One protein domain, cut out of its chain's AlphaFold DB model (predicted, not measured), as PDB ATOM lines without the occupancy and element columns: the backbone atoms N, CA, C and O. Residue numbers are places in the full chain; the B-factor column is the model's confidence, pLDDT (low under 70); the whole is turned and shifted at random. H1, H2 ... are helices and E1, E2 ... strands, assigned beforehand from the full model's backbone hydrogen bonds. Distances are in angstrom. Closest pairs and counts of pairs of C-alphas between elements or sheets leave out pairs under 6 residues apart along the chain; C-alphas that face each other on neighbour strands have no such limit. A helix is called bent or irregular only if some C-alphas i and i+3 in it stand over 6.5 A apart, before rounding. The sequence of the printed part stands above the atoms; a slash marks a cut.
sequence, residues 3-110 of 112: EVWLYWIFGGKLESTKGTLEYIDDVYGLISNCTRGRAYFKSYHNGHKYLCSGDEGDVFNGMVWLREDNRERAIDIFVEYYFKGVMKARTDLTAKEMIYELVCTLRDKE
ATOM      1  N   GLU A   3     495.539 355.400 369.465       91.31
ATOM      2  CA  GLU A   3     495.642 353.948 369.605       91.31
ATOM      3  C   GLU A   3     494.601 353.476 370.616       91.31
ATOM      4  O   GLU A   3     494.483 354.031 371.708       91.31
ATOM      5  N   VAL A   4     493.844 352.451 370.242       94.94
ATOM      6  CA  VAL A   4     492.740 351.928 371.047       94.94
ATOM      7  C   VAL A   4     492.670 350.406 370.928       94.94
ATOM      8  O   VAL A   4     493.185 349.802 369.979       94.94
ATOM      9  N   TRP A   5     491.996 349.791 371.891       96.38
ATOM     10  CA  TRP A   5     491.655 348.376 371.914       96.38
ATOM     11  C   TRP A   5     490.175 348.200 371.618       96.38
ATOM     12  O   TRP A   5     489.343 348.871 372.219       96.38
ATOM     13  N   LEU A   6     489.845 347.297 370.699       95.50
ATOM     14  CA  LEU A   6     488.476 346.900 370.386       95.50
ATOM     15  C   LEU A   6     488.215 345.513 370.967       95.50
ATOM     16  O   LEU A   6     488.982 344.594 370.691       95.50
ATOM     17  N   TYR A   7     487.121 345.364 371.706       96.00
ATOM     18  CA  TYR A   7     486.683 344.119 372.332       96.00
ATOM     19  C   TYR A   7     485.327 343.675 371.784       96.00
ATOM     20  O   TYR A   7     484.458 344.505 371.501       96.00
ATOM     21  N   TRP A   8     485.127 342.364 371.666       93.94
ATOM     22  CA  TRP A   8     483.847 341.754 371.295       93.94
ATOM     23  C   TRP A   8     483.719 340.348 371.874       93.94
ATOM     24  O   TRP A   8     484.711 339.723 372.247       93.94
ATOM     25  N   ILE A   9     482.492 339.830 371.938       88.75
ATOM     26  CA  ILE A   9     482.245 338.455 372.379       88.75
ATOM     27  C   ILE A   9     482.109 337.548 371.160       88.75
ATOM     28  O   ILE A   9     481.243 337.759 370.310       88.75
ATOM     29  N   PHE A  10     482.929 336.503 371.093       85.25
ATOM     30  CA  PHE A  10     482.834 335.461 370.076       85.25
ATOM     31  C   PHE A  10     482.924 334.085 370.736       85.25
ATOM     32  O   PHE A  10     483.823 333.822 371.529       85.25
ATOM     33  N   GLY A  11     481.956 333.203 370.465       79.56
ATOM     34  CA  GLY A  11     481.945 331.850 371.041       79.56
ATOM     35  C   GLY A  11     481.952 331.805 372.579       79.56
ATOM     36  O   GLY A  11     482.487 330.864 373.156       79.56
ATOM     37  N   GLY A  12     481.405 332.829 373.246       78.69
ATOM     38  CA  GLY A  12     481.395 332.936 374.710       78.69
ATOM     39  C   GLY A  12     482.708 333.424 375.332       78.69
ATOM     40  O   GLY A  12     482.838 333.392 376.551       78.69
ATOM     41  N   LYS A  13     483.672 333.878 374.522       83.94
ATOM     42  CA  LYS A  13     484.941 334.454 374.982       83.94
ATOM     43  C   LYS A  13     485.043 335.921 374.593       83.94
ATOM     44  O   LYS A  13     484.531 336.324 373.549       83.94
ATOM     45  N   LEU A  14     485.713 336.703 375.441       89.56
ATOM     46  CA  LEU A  14     486.075 338.081 375.129       89.56
ATOM     47  C   LEU A  14     487.320 338.088 374.236       89.56
ATOM     48  O   LEU A  14     488.431 337.803 374.693       89.56
ATOM     49  N   GLU A  15     487.120 338.451 372.982       93.88
ATOM     50  CA  GLU A  15     488.171 338.665 371.994       93.88
ATOM     51  C   GLU A  15     488.559 340.144 371.948       93.88
ATOM     52  O   GLU A  15     487.767 341.021 372.306       93.88
ATOM     53  N   SER A  16     489.789 340.428 371.518       94.31
ATOM     54  CA  SER A  16     490.299 341.796 371.435       94.31
ATOM     55  C   SER A  16     491.291 342.000 370.298       94.31
ATOM     56  O   SER A  16     492.054 341.099 369.954       94.31
ATOM     57  N   THR A  17     491.344 343.210 369.744       95.00
ATOM     58  CA  THR A  17     492.374 343.611 368.777       95.00
ATOM     59  C   THR A  17     492.785 345.066 368.979       95.00
ATOM     60  O   THR A  17     491.971 345.897 369.382       95.00
ATOM     61  N   LYS A  18     494.050 345.381 368.687       95.31
ATOM     62  CA  LYS A  18     494.600 346.740 368.761       95.31
ATOM     63  C   LYS A  18     494.514 347.429 367.398       95.31
ATOM     64  O   LYS A  18     494.684 346.794 366.351       95.31
ATOM     65  N   GLY A  19     494.253 348.730 367.404       94.12
ATOM     66  CA  GLY A  19     494.124 349.513 366.185       94.12
ATOM     67  C   GLY A  19     494.074 351.012 366.436       94.12
ATOM     68  O   GLY A  19     494.481 351.498 367.489       94.12
ATOM     69  N   THR A  20     493.557 351.733 365.445       94.25
ATOM     70  CA  THR A  20     493.337 353.186 365.508       94.25
ATOM     71  C   THR A  20     491.871 353.525 365.338       94.25
ATOM     72  O   THR A  20     491.157 352.827 364.616       94.25
ATOM     73  N   LEU A  21     491.446 354.616 365.970       90.88
ATOM     74  CA  LEU A  21     490.120 355.189 365.771       90.88
ATOM     75  C   LEU A  21     490.168 356.355 364.765       90.88
ATOM     76  O   LEU A  21     491.009 357.251 364.876       90.88
ATOM     77  N   GLU A  22     489.243 356.354 363.807       89.44
ATOM     78  CA  GLU A  22     488.989 357.432 362.846       89.44
ATOM     79  C   GLU A  22     487.544 357.925 363.031       89.44
ATOM     80  O   GLU A  22     486.599 357.159 362.837       89.44
ATOM     81  N   TYR A  23     487.358 359.191 363.414       85.56
ATOM     82  CA  TYR A  23     486.028 359.791 363.560       85.56
ATOM     83  C   TYR A  23     485.436 360.170 362.199       85.56
ATOM     84  O   TYR A  23     486.152 360.556 361.276       85.56
ATOM     85  N   ILE A  24     484.116 360.033 362.072       81.94
ATOM     86  CA  ILE A  24     483.374 360.409 360.867       81.94
ATOM     87  C   ILE A  24     482.906 361.859 361.036       81.94
ATOM     88  O   ILE A  24     481.941 362.116 361.754       81.94
ATOM     89  N   ASP A  25     483.593 362.795 360.378       68.19
ATOM     90  CA  ASP A  25     483.316 364.237 360.493       68.19
ATOM     91  C   ASP A  25     482.024 364.672 359.770       68.19
ATOM     92  O   ASP A  25     481.407 365.671 360.145       68.19
ATOM     93  N   ASP A  26     481.571 363.919 358.761       62.53
ATOM     94  CA  ASP A  26     480.421 364.289 357.925       62.53
ATOM     95  C   ASP A  26     479.128 363.585 358.377       62.53
ATOM     96  O   ASP A  26     478.753 362.513 357.901       62.53
ATOM     97  N   VAL A  27     478.460 364.175 359.373       57.53
ATOM     98  CA  VAL A  27     477.218 363.647 359.981       57.53
ATOM     99  C   VAL A  27     475.956 364.236 359.316       57.53
ATOM    100  O   VAL A  27     474.830 363.972 359.751       57.53
ATOM    101  N   TYR A  28     476.099 365.030 358.247       45.16
ATOM    102  CA  TYR A  28     474.958 365.619 357.542       45.16
ATOM    103  C   TYR A  28     474.192 364.553 356.741       45.16
ATOM    104  O   TYR A  28     474.549 364.202 355.622       45.16
ATOM    105  N   GLY A  29     473.092 364.051 357.319       49.84
ATOM    106  CA  GLY A  29     472.078 363.264 356.599       49.84
ATOM    107  C   GLY A  29     471.757 361.878 357.163       49.84
ATOM    108  O   GLY A  29     470.974 361.148 356.556       49.84
ATOM    109  N   LEU A  30     472.315 361.491 358.310       48.34
ATOM    110  CA  LEU A  30     472.132 360.141 358.836       48.34
ATOM    111  C   LEU A  30     470.968 360.028 359.846       48.34
ATOM    112  O   LEU A  30     470.877 360.754 360.835       48.34
ATOM    113  N   ILE A  31     470.072 359.078 359.560       47.38
ATOM    114  CA  ILE A  31     468.857 358.700 360.305       47.38
ATOM    115  C   ILE A  31     469.236 358.287 361.745       47.38
ATOM    116  O   ILE A  31     470.313 357.740 361.958       47.38
ATOM    117  N   SER A  32     468.376 358.527 362.744       47.69
ATOM    118  CA  SER A  32     468.720 358.530 364.186       47.69
ATOM    119  C   SER A  32     469.505 357.323 364.748       47.69
ATOM    120  O   SER A  32     470.213 357.501 365.735       47.69
ATOM    121  N   ASN A  33     469.487 356.137 364.125       47.50
ATOM    122  CA  ASN A  33     470.311 354.975 364.524       47.50
ATOM    123  C   ASN A  33     471.795 355.057 364.116       47.50
ATOM    124  O   ASN A  33     472.633 354.352 364.671       47.50
ATOM    125  N   CYS A  34     472.142 355.939 363.186       50.41
ATOM    126  CA  CYS A  34     473.517 356.208 362.766       50.41
ATOM    127  C   CYS A  34     474.220 357.243 363.662       50.41
ATOM    128  O   CYS A  34     475.388 357.551 363.457       50.41
ATOM    129  N   THR A  35     473.525 357.792 364.662       53.12
ATOM    130  CA  THR A  35     474.104 358.797 365.567       53.12
ATOM    131  C   THR A  35     475.093 358.211 366.571       53.12
ATOM    132  O   THR A  35     475.943 358.956 367.045       53.12
ATOM    133  N   ARG A  36     475.032 356.903 366.862       60.06
ATOM    134  CA  ARG A  36     476.000 356.223 367.746       60.06
ATOM    135  C   ARG A  36     477.228 355.725 366.985       60.06
ATOM    136  O   ARG A  36     478.341 355.923 367.449       60.06
ATOM    137  N   GLY A  37     477.043 355.160 365.790       67.31
ATOM    138  CA  GLY A  37     478.126 354.684 364.921       67.31
ATOM    139  C   GLY A  37     478.884 355.817 364.222       67.31
ATOM    140  O   GLY A  37     478.690 356.024 363.029       67.31
ATOM    141  N   ARG A  38     479.705 356.571 364.963       78.38
ATOM    142  CA  ARG A  38     480.436 357.762 364.475       78.38
ATOM    143  C   ARG A  38     481.946 357.574 364.358       78.38
ATOM    144  O   ARG A  38     482.664 358.541 364.108       78.38
ATOM    145  N   ALA A  39     482.431 356.352 364.540       86.19
ATOM    146  CA  ALA A  39     483.847 356.056 364.435       86.19
ATOM    147  C   ALA A  39     484.098 354.762 363.663       86.19
ATOM    148  O   ALA A  39     483.355 353.786 363.782       86.19
ATOM    149  N   TYR A  40     485.185 354.745 362.901       89.94
ATOM    150  CA  TYR A  40     485.768 353.535 362.352       89.94
ATOM    151  C   TYR A  40     486.977 353.132 363.181       89.94
ATOM    152  O   TYR A  40     487.937 353.887 363.315       89.94
ATOM    153  N   PHE A  41     486.957 351.909 363.687       91.62
ATOM    154  CA  PHE A  41     488.145 351.265 364.212       91.62
ATOM    155  C   PHE A  41     488.870 350.544 363.074       91.62
ATOM    156  O   PHE A  41     488.276 349.723 362.376       91.62
ATOM    157  N   LYS A  42     490.162 350.814 362.893       93.31
ATOM    158  CA  LYS A  42     491.025 350.143 361.916       93.31
ATOM    159  C   LYS A  42     492.027 349.253 362.645       93.31
ATOM    160  O   LYS A  42     492.932 349.765 363.305       93.31
ATOM    161  N   SER A  43     491.877 347.935 362.509       92.06
ATOM    162  CA  SER A  43     492.763 346.958 363.157       92.06
ATOM    163  C   SER A  43     494.164 346.987 362.548       92.06
ATOM    164  O   SER A  43     494.321 347.022 361.325       92.06
ATOM    165  N   TYR A  44     495.188 346.893 363.398       90.06
ATOM    166  CA  TYR A  44     496.567 346.721 362.944       90.06
ATOM    167  C   TYR A  44     496.848 345.329 362.383       90.06
ATOM    168  O   TYR A  44     497.738 345.179 361.550       90.06
ATOM    169  N   HIS A  45     496.099 344.314 362.813       84.12
ATOM    170  CA  HIS A  45     496.400 342.929 362.470       84.12
ATOM    171  C   HIS A  45     495.989 342.574 361.037       84.12
ATOM    172  O   HIS A  45     496.705 341.862 360.339       84.12
ATOM    173  N   ASN A  46     494.816 343.028 360.591       83.62
ATOM    174  CA  ASN A  46     494.257 342.658 359.284       83.62
ATOM    175  C   ASN A  46     493.904 343.866 358.400       83.62
ATOM    176  O   ASN A  46     493.419 343.681 357.288       83.62
ATOM    177  N   GLY A  47     494.102 345.098 358.887       82.62
ATOM    178  CA  GLY A  47     493.721 346.321 358.177       82.62
ATOM    179  C   GLY A  47     492.209 346.516 358.012       82.62
ATOM    180  O   GLY A  47     491.791 347.480 357.368       82.62
ATOM    181  N   HIS A  48     491.388 345.626 358.578       87.19
ATOM    182  CA  HIS A  48     489.940 345.667 358.464       87.19
ATOM    183  C   HIS A  48     489.371 346.832 359.276       87.19
ATOM    184  O   HIS A  48     489.869 347.163 360.360       87.19
ATOM    185  N   LYS A  49     488.318 347.451 358.732       89.94
ATOM    186  CA  LYS A  49     487.599 348.550 359.372       89.94
ATOM    187  C   LYS A  49     486.306 348.037 359.994       89.94
ATOM    188  O   LYS A  49     485.535 347.335 359.347       89.94
ATOM    189  N   TYR A  50     486.065 348.424 361.236       89.25
ATOM    190  CA  TYR A  50     484.878 348.083 362.008       89.25
ATOM    191  C   TYR A  50     484.150 349.379 362.356       89.25
ATOM    192  O   TYR A  50     484.781 350.344 362.780       89.25
ATOM    193  N   LEU A  51     482.835 349.425 362.147       89.50
ATOM    194  CA  LEU A  51     482.024 350.569 362.562       89.50
ATOM    195  C   LEU A  51     481.722 350.450 364.060       89.50
ATOM    196  O   LEU A  51     481.105 349.472 364.489       89.50
ATOM    197  N   CYS A  52     482.139 351.448 364.831       88.50
ATOM    198  CA  CYS A  52     482.098 351.474 366.290       88.50
ATOM    199  C   CYS A  52     481.390 352.734 366.804       88.50
ATOM    200  O   CYS A  52     481.108 353.665 366.041       88.50
ATOM    201  N   SER A  53     481.108 352.759 368.110       89.31
ATOM    202  CA  SER A  53     480.571 353.961 368.749       89.31
ATOM    203  C   SER A  53     481.576 355.112 368.688       89.31
ATOM    204  O   SER A  53     482.783 354.878 368.722       89.31
ATOM    205  N   GLY A  54     481.091 356.351 368.616       86.81
ATOM    206  CA  GLY A  54     481.943 357.534 368.792       86.81
ATOM    207  C   GLY A  54     482.458 357.697 370.227       86.81
ATOM    208  O   GLY A  54     483.496 358.325 370.436       86.81
ATOM    209  N   ASP A  55     481.764 357.098 371.194       89.06
ATOM    210  CA  ASP A  55     482.066 357.230 372.617       89.06
ATOM    211  C   ASP A  55     482.819 356.000 373.141       89.06
ATOM    212  O   ASP A  55     482.479 354.855 372.828       89.06
ATOM    213  N   GLU A  56     483.848 356.242 373.955       92.25
ATOM    214  CA  GLU A  56     484.617 355.181 374.609       92.25
ATOM    215  C   GLU A  56     483.727 354.405 375.580       92.25
ATOM    216  O   GLU A  56     482.980 354.992 376.366       92.25
ATOM    217  N   GLY A  57     483.840 353.079 375.575       91.88
ATOM    218  CA  GLY A  57     483.077 352.235 376.489       91.88
ATOM    219  C   GLY A  57     481.597 352.076 376.128       91.88
ATOM    220  O   GLY A  57     480.864 351.425 376.869       91.88
ATOM    221  N   ASP A  58     481.144 352.619 374.995       91.06
ATOM    222  CA  ASP A  58     479.788 352.397 374.501       91.06
ATOM    223  C   ASP A  58     479.724 351.177 373.570       91.06
ATOM    224  O   ASP A  58     480.478 351.069 372.597       91.06
ATOM    225  N   VAL A  59     478.801 350.252 373.850       90.12
ATOM    226  CA  VAL A  59     478.617 349.048 373.029       90.12
ATOM    227  C   VAL A  59     477.812 349.390 371.779       90.12
ATOM    228  O   VAL A  59     476.636 349.757 371.850       90.12
ATOM    229  N   PHE A  60     478.420 349.178 370.616       88.88
ATOM    230  CA  PHE A  60     477.784 349.342 369.314       88.88
ATOM    231  C   PHE A  60     478.131 348.161 368.407       88.88
ATOM    232  O   PHE A  60     479.284 347.744 368.330       88.88
ATOM    233  N   ASN A  61     477.127 347.584 367.738       86.38
ATOM    234  CA  ASN A  61     477.279 346.365 366.930       86.38
ATOM    235  C   ASN A  61     477.977 345.203 367.671       86.38
ATOM    236  O   ASN A  61     478.723 344.436 367.070       86.38
ATOM    237  N   GLY A  62     477.740 345.073 368.982       87.50
ATOM    238  CA  GLY A  62     478.351 344.023 369.807       87.50
ATOM    239  C   GLY A  62     479.846 344.217 370.078       87.50
ATOM    240  O   GLY A  62     480.502 343.285 370.534       87.50
ATOM    241  N   MET A  63     480.376 345.408 369.804       93.00
ATOM    242  CA  MET A  63     481.772 345.765 370.020       93.00
ATOM    243  C   MET A  63     481.870 346.981 370.940       93.00
ATOM    244  O   MET A  63     480.994 347.846 370.928       93.00
ATOM    245  N   VAL A  64     482.955 347.063 371.705       95.06
ATOM    246  CA  VAL A  64     483.298 348.217 372.544       95.06
ATOM    247  C   VAL A  64     484.770 348.543 372.366       95.06
ATOM    248  O   VAL A  64     485.587 347.630 372.261       95.06
ATOM    249  N   TRP A  65     485.122 349.825 372.326       95.56
ATOM    250  CA  TRP A  65     486.519 350.245 372.296       95.56
ATOM    251  C   TRP A  65     486.913 350.983 373.576       95.56
ATOM    252  O   TRP A  65     486.086 351.675 374.175       95.56
ATOM    253  N   LEU A  66     488.174 350.815 373.979       95.25
ATOM    254  CA  LEU A  66     488.802 351.434 375.149       95.25
ATOM    255  C   LEU A  66     490.183 351.987 374.770       95.25
ATOM    256  O   LEU A  66     490.863 351.425 373.909       95.25
ATOM    257  N   ARG A  67     490.612 353.084 375.406       94.00
ATOM    258  CA  ARG A  67     491.968 353.639 375.195       94.00
ATOM    259  C   ARG A  67     493.053 352.741 375.787       94.00
ATOM    260  O   ARG A  67     494.099 352.541 375.178       94.00
ATOM    261  N   GLU A  68     492.789 352.192 376.965       92.31
ATOM    262  CA  GLU A  68     493.700 351.299 377.679       92.31
ATOM    263  C   GLU A  68     493.329 349.835 377.438       92.31
ATOM    264  O   GLU A  68     492.154 349.518 377.238       92.31
ATOM    265  N   ASP A  69     494.325 348.941 377.486       94.06
ATOM    266  CA  ASP A  69     494.056 347.501 377.474       94.06
ATOM    267  C   ASP A  69     493.457 347.091 378.823       94.06
ATOM    268  O   ASP A  69     494.175 346.849 379.792       94.06
ATOM    269  N   ASN A  70     492.130 347.080 378.904       93.88
ATOM    270  CA  ASN A  70     491.410 346.778 380.129       93.88
ATOM    271  C   ASN A  70     490.267 345.796 379.858       93.88
ATOM    272  O   ASN A  70     489.117 346.170 379.609       93.88
ATOM    273  N   ARG A  71     490.614 344.507 379.917       92.31
ATOM    274  CA  ARG A  71     489.681 343.395 379.697       92.31
ATOM    275  C   ARG A  71     488.561 343.358 380.734       92.31
ATOM    276  O   ARG A  71     487.417 343.146 380.349       92.31
ATOM    277  N   GLU A  72     488.863 343.601 382.009       91.94
ATOM    278  CA  GLU A  72     487.859 343.607 383.083       91.94
ATOM    279  C   GLU A  72     486.802 344.689 382.840       91.94
ATOM    280  O   GLU A  72     485.606 344.400 382.822       91.94
ATOM    281  N   ARG A  73     487.239 345.911 382.509       92.56
ATOM    282  CA  ARG A  73     486.337 347.016 382.160       92.56
ATOM    283  C   ARG A  73     485.466 346.677 380.951       92.56
ATOM    284  O   ARG A  73     484.284 347.007 380.944       92.56
ATOM    285  N   ALA A  74     486.018 346.015 379.933       91.81
ATOM    286  CA  ALA A  74     485.235 345.574 378.779       91.81
ATOM    287  C   ALA A  74     484.172 344.530 379.166       91.81
ATOM    288  O   ALA A  74     483.040 344.614 378.687       91.81
ATOM    289  N   ILE A  75     484.503 343.579 380.050       90.38
ATOM    290  CA  ILE A  75     483.545 342.596 380.584       90.38
ATOM    291  C   ILE A  75     482.423 343.307 381.332       90.38
ATOM    292  O   ILE A  75     481.258 343.051 381.034       90.38
ATOM    293  N   ASP A  76     482.753 344.219 382.246       90.69
ATOM    294  CA  ASP A  76     481.762 344.961 383.029       90.69
ATOM    295  C   ASP A  76     480.796 345.734 382.125       90.69
ATOM    296  O   ASP A  76     479.578 345.665 382.307       90.69
ATOM    297  N   ILE A  77     481.320 346.387 381.083       91.88
ATOM    298  CA  ILE A  77     480.513 347.092 380.083       91.88
ATOM    299  C   ILE A  77     479.573 346.129 379.347       91.88
ATOM    300  O   ILE A  77     478.387 346.430 379.181       91.88
ATOM    301  N   PHE A  78     480.063 344.967 378.905       89.31
ATOM    302  CA  PHE A  78     479.212 343.979 378.243       89.31
ATOM    303  C   PHE A  78     478.143 343.434 379.188       89.31
ATOM    304  O   PHE A  78     476.977 343.360 378.800       89.31
ATOM    305  N   VAL A  79     478.503 343.094 380.426       86.69
ATOM    306  CA  VAL A  79     477.557 342.632 381.448       86.69
ATOM    307  C   VAL A  79     476.471 343.678 381.661       86.69
ATOM    308  O   VAL A  79     475.291 343.339 381.594       86.69
ATOM    309  N   GLU A  80     476.834 344.947 381.841       87.19
ATOM    310  CA  GLU A  80     475.870 346.030 382.018       87.19
ATOM    311  C   GLU A  80     474.986 346.216 380.777       87.19
ATOM    312  O   GLU A  80     473.766 346.353 380.900       87.19
ATOM    313  N   TYR A  81     475.566 346.174 379.575       85.56
ATOM    314  CA  TYR A  81     474.835 346.299 378.317       85.56
ATOM    315  C   TYR A  81     473.812 345.172 378.128       85.56
ATOM    316  O   TYR A  81     472.636 345.439 377.858       85.56
ATOM    317  N   TYR A  82     474.220 343.915 378.317       81.56
ATOM    318  CA  TYR A  82     473.317 342.769 378.227       81.56
ATOM    319  C   TYR A  82     472.296 342.776 379.360       81.56
ATOM    320  O   TYR A  82     471.124 342.504 379.114       81.56
ATOM    321  N   PHE A  83     472.683 343.158 380.579       75.75
ATOM    322  CA  PHE A  83     471.756 343.285 381.698       75.75
ATOM    323  C   PHE A  83     470.692 344.351 381.422       75.75
ATOM    324  O   PHE A  83     469.506 344.081 381.600       75.75
ATOM    325  N   LYS A  84     471.075 345.526 380.907       74.44
ATOM    326  CA  LYS A  84     470.150 346.586 380.476       74.44
ATOM    327  C   LYS A  84     469.254 346.134 379.327       74.44
ATOM    328  O   LYS A  84     468.048 346.357 379.385       74.44
ATOM    329  N   GLY A  85     469.812 345.491 378.301       64.75
ATOM    330  CA  GLY A  85     469.051 344.972 377.161       64.75
ATOM    331  C   GLY A  85     468.025 343.928 377.589       64.75
ATOM    332  O   GLY A  85     466.870 343.968 377.172       64.75
ATOM    333  N   VAL A  86     468.417 343.055 378.509       58.72
ATOM    334  CA  VAL A  86     467.543 342.041 379.079       58.72
ATOM    335  C   VAL A  86     466.506 342.670 380.002       58.72
ATOM    336  O   VAL A  86     465.344 342.326 379.888       58.72
ATOM    337  N   MET A  87     466.854 343.628 380.862       57.22
ATOM    338  CA  MET A  87     465.872 344.360 381.675       57.22
ATOM    339  C   MET A  87     464.875 345.147 380.813       57.22
ATOM    340  O   MET A  87     463.702 345.215 381.159       57.22
ATOM    341  N   LYS A  88     465.309 345.681 379.664       56.38
ATOM    342  CA  LYS A  88     464.445 346.347 378.677       56.38
ATOM    343  C   LYS A  88     463.542 345.364 377.920       56.38
ATOM    344  O   LYS A  88     462.429 345.731 377.566       56.38
ATOM    345  N   ALA A  89     464.004 344.134 377.686       51.69
ATOM    346  CA  ALA A  89     463.198 343.048 377.123       51.69
ATOM    347  C   ALA A  89     462.282 342.376 378.170       51.69
ATOM    348  O   ALA A  89     461.248 341.811 377.825       51.69
ATOM    349  N   ARG A  90     462.642 342.450 379.458       50.16
ATOM    350  CA  ARG A  90     461.942 341.838 380.597       50.16
ATOM    351  C   ARG A  90     460.804 342.709 381.129       50.16
ATOM    352  O   ARG A  90     460.752 343.062 382.306       50.16
ATOM    353  N   THR A  91     459.826 342.924 380.266       53.19
ATOM    354  CA  THR A  91     458.429 342.781 380.686       53.19
ATOM    355  C   THR A  91     458.025 341.311 380.906       53.19
ATOM    356  O   THR A  91     456.982 341.097 381.502       53.19
ATOM    357  N   ASP A  92     458.852 340.308 380.554       49.84
ATOM    358  CA  ASP A  92     458.568 338.878 380.806       49.84
ATOM    359  C   ASP A  92     459.713 338.114 381.518       49.84
ATOM    360  O   ASP A  92     460.895 338.266 381.215       49.84
ATOM    361  N   LEU A  93     459.351 337.302 382.519       49.16
ATOM    362  CA  LEU A  93     460.148 336.896 383.694       49.16
ATOM    363  C   LEU A  93     461.294 335.869 383.514       49.16
ATOM    364  O   LEU A  93     462.103 335.713 384.430       49.16
ATOM    365  N   THR A  94     461.421 335.165 382.393       52.16
ATOM    366  CA  THR A  94     462.162 333.879 382.337       52.16
ATOM    367  C   THR A  94     463.683 333.965 382.180       52.16
ATOM    368  O   THR A  94     464.388 333.002 382.456       52.16
ATOM    369  N   ALA A  95     464.250 335.106 381.789       51.66
ATOM    370  CA  ALA A  95     465.688 335.161 381.506       51.66
ATOM    371  C   ALA A  95     466.586 335.307 382.759       51.66
ATOM    372  O   ALA A  95     467.809 335.307 382.600       51.66
ATOM    373  N   LYS A  96     466.044 335.571 383.969       49.06
ATOM    374  CA  LYS A  96     466.856 335.901 385.178       49.06
ATOM    375  C   LYS A  96     467.771 334.755 385.593       49.06
ATOM    376  O   LYS A  96     468.894 335.014 386.009       49.06
ATOM    377  N   GLU A  97     467.317 333.530 385.388       51.16
ATOM    378  CA  GLU A  97     468.020 332.322 385.805       51.16
ATOM    379  C   GLU A  97     469.182 331.989 384.851       51.16
ATOM    380  O   GLU A  97     470.282 331.699 385.304       51.16
ATOM    381  N   MET A  98     469.016 332.176 383.534       54.81
ATOM    382  CA  MET A  98     470.065 331.852 382.548       54.81
ATOM    383  C   MET A  98     471.301 332.766 382.603       54.81
ATOM    384  O   MET A  98     472.406 332.330 382.286       54.81
ATOM    385  N   ILE A  99     471.137 334.041 382.972       56.03
ATOM    386  CA  ILE A  99     472.255 335.005 383.002       56.03
ATOM    387  C   ILE A  99     473.095 334.843 384.266       56.03
ATOM    388  O   ILE A  99     474.312 334.990 384.200       56.03
ATOM    389  N   TYR A 100     472.468 334.514 385.397       56.59
ATOM    390  CA  TYR A 100     473.197 334.201 386.624       56.59
ATOM    391  C   TYR A 100     474.109 332.986 386.411       56.59
ATOM    392  O   TYR A 100     475.304 333.065 386.678       56.59
ATOM    393  N   GLU A 101     473.580 331.927 385.796       58.88
ATOM    394  CA  GLU A 101     474.343 330.722 385.449       58.88
ATOM    395  C   GLU A 101     475.514 331.016 384.497       58.88
ATOM    396  O   GLU A 101     476.634 330.559 384.732       58.88
ATOM    397  N   LEU A 102     475.311 331.835 383.455       63.28
ATOM    398  CA  LEU A 102     476.388 332.194 382.524       63.28
ATOM    399  C   LEU A 102     477.486 333.029 383.203       63.28
ATOM    400  O   LEU A 102     478.668 332.769 382.991       63.28
ATOM    401  N   VAL A 103     477.116 334.010 384.032       62.56
ATOM    402  CA  VAL A 103     478.079 334.869 384.743       62.56
ATOM    403  C   VAL A 103     478.851 334.080 385.804       62.56
ATOM    404  O   VAL A 103     480.064 334.252 385.914       62.56
ATOM    405  N   CYS A 104     478.194 333.181 386.542       61.41
ATOM    406  CA  CYS A 104     478.861 332.269 387.474       61.41
ATOM    407  C   CYS A 104     479.827 331.327 386.741       61.41
ATOM    408  O   CYS A 104     480.985 331.218 387.133       61.41
ATOM    409  N   THR A 105     479.404 330.752 385.611       64.81
ATOM    410  CA  THR A 105     480.253 329.867 384.793       64.81
ATOM    411  C   THR A 105     481.492 330.583 384.250       64.81
ATOM    412  O   THR A 105     482.569 329.992 384.175       64.81
ATOM    413  N   LEU A 106     481.356 331.851 383.849       59.97
ATOM    414  CA  LEU A 106     482.483 332.649 383.365       59.97
ATOM    415  C   LEU A 106     483.448 333.021 384.501       59.97
ATOM    416  O   LEU A 106     484.654 332.984 384.285       59.97
ATOM    417  N   ARG A 107     482.942 333.304 385.709       58.81
ATOM    418  CA  ARG A 107     483.772 333.623 386.886       58.81
ATOM    419  C   ARG A 107     484.515 332.425 387.475       58.81
ATOM    420  O   ARG A 107     485.615 332.607 387.986       58.81
ATOM    421  N   ASP A 108     483.941 331.227 387.433       59.28
ATOM    422  CA  ASP A 108     484.596 330.040 388.001       59.28
ATOM    423  C   ASP A 108     485.737 329.518 387.115       59.28
ATOM    424  O   ASP A 108     486.717 328.988 387.630       59.28
ATOM    425  N   LYS A 109     485.685 329.756 385.797       53.28
ATOM    426  CA  LYS A 109     486.749 329.368 384.852       53.28
ATOM    427  C   LYS A 109     488.006 330.240 384.891       53.28
ATOM    428  O   LYS A 109     488.986 329.883 384.252       53.28
ATOM    429  N   GLU A 110     487.987 331.363 385.605       49.53
ATOM    430  CA  GLU A 110     489.179 332.195 385.837       49.53
ATOM    431  C   GLU A 110     489.921 331.833 387.138       49.53
ATOM    432  O   GLU A 110     490.960 332.420 387.433       49.53
TER     433      GLU A 110
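AT A GLANCE: This is residues 3 to 110 of the 112 residues of an uncharacterized protein of Ruminococcus sp. AF12-5 (UniProt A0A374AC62). A five-stranded sheet, curled like part of a barrel and folded back on itself, has the first part of the long helix H2, residues 71 to 78, packed on it. The rest of H2 runs on beyond the strands, H3 folds back beside it in the opposite direction, and residues 28 to 33 stick out elsewhere as part of a loop that includes part of the short helix H1. The printed part has 108 residues with three named helices and five named strands, in the order E1 E2 H1 E3 E4 E5 H2 H3; the sheet's order is E4 E3 E2 E1 E5, all antiparallel, and the class is mixed. The whole is only just compact, close to loose, with a radius of gyration of the C-alphas of 15.6 A and spans of 44 by 33 by 20 A.

HOW THE PARTS SIT: Start with E1, residues 3 to 10, and E2, residues 13 to 23, a hairpin in which N 6 and O 17 are 2.9 A apart. At residue 19 you will find E2 bending by 71 degrees; beyond it E3, residues 39 to 43, is its antiparallel neighbour, with N 22 and O 40 at 2.8 A. E3 forms a hairpin with E4, residues 49 to 52, where N 41 and O 50 are 2.8 A apart. Edge strand E5, residues 63 to 66, pairs with E1, N 7 and O 64 at 2.8 A. This is a folded sheet, one sheet bent back into two leaves: E4 and E3 face E1 and E5, with E2 as the hinge. H2, residues 71 to 89, is on the sheet at a height over the sheet of 8.8 A, its Ala 74 C-alpha 6.8 A from that of Tyr 7. H3, residues 93 to 108, is close to H2 but not clearly touching, the closest C-alphas, Val 86 and Ala 95, 7.5 A apart, at a shallow tilt of 11 degrees, opposite ways. In H2 every O i to N i+4 pair is within hydrogen-bond range, in H3 8 of 12; H1, residues 32 to 35, is too short for one and is not on the sheet.

IN THESE COORDINATES: Find C-alpha 3 at (495.642, 353.948, 369.605); E1 runs 22.5 A from there, and E2 27.8 A. H2 begins at C-alpha 71, (489.681, 343.395, 379.697), and runs 26.6 A. H3 runs 25.8 A to C-alpha 108 at (484.596, 330.040, 388.001); it is only just irregular, C-alphas 94 and 97 being 7.0 A apart.

THE WHOLE: The farthest C-alphas, Tyr 28 and Asp 108, are 47.8 A apart. The printed part has no cut, and no link is long. Look for pLDDT under 70 at residues 25 to 37 and 85 to 110.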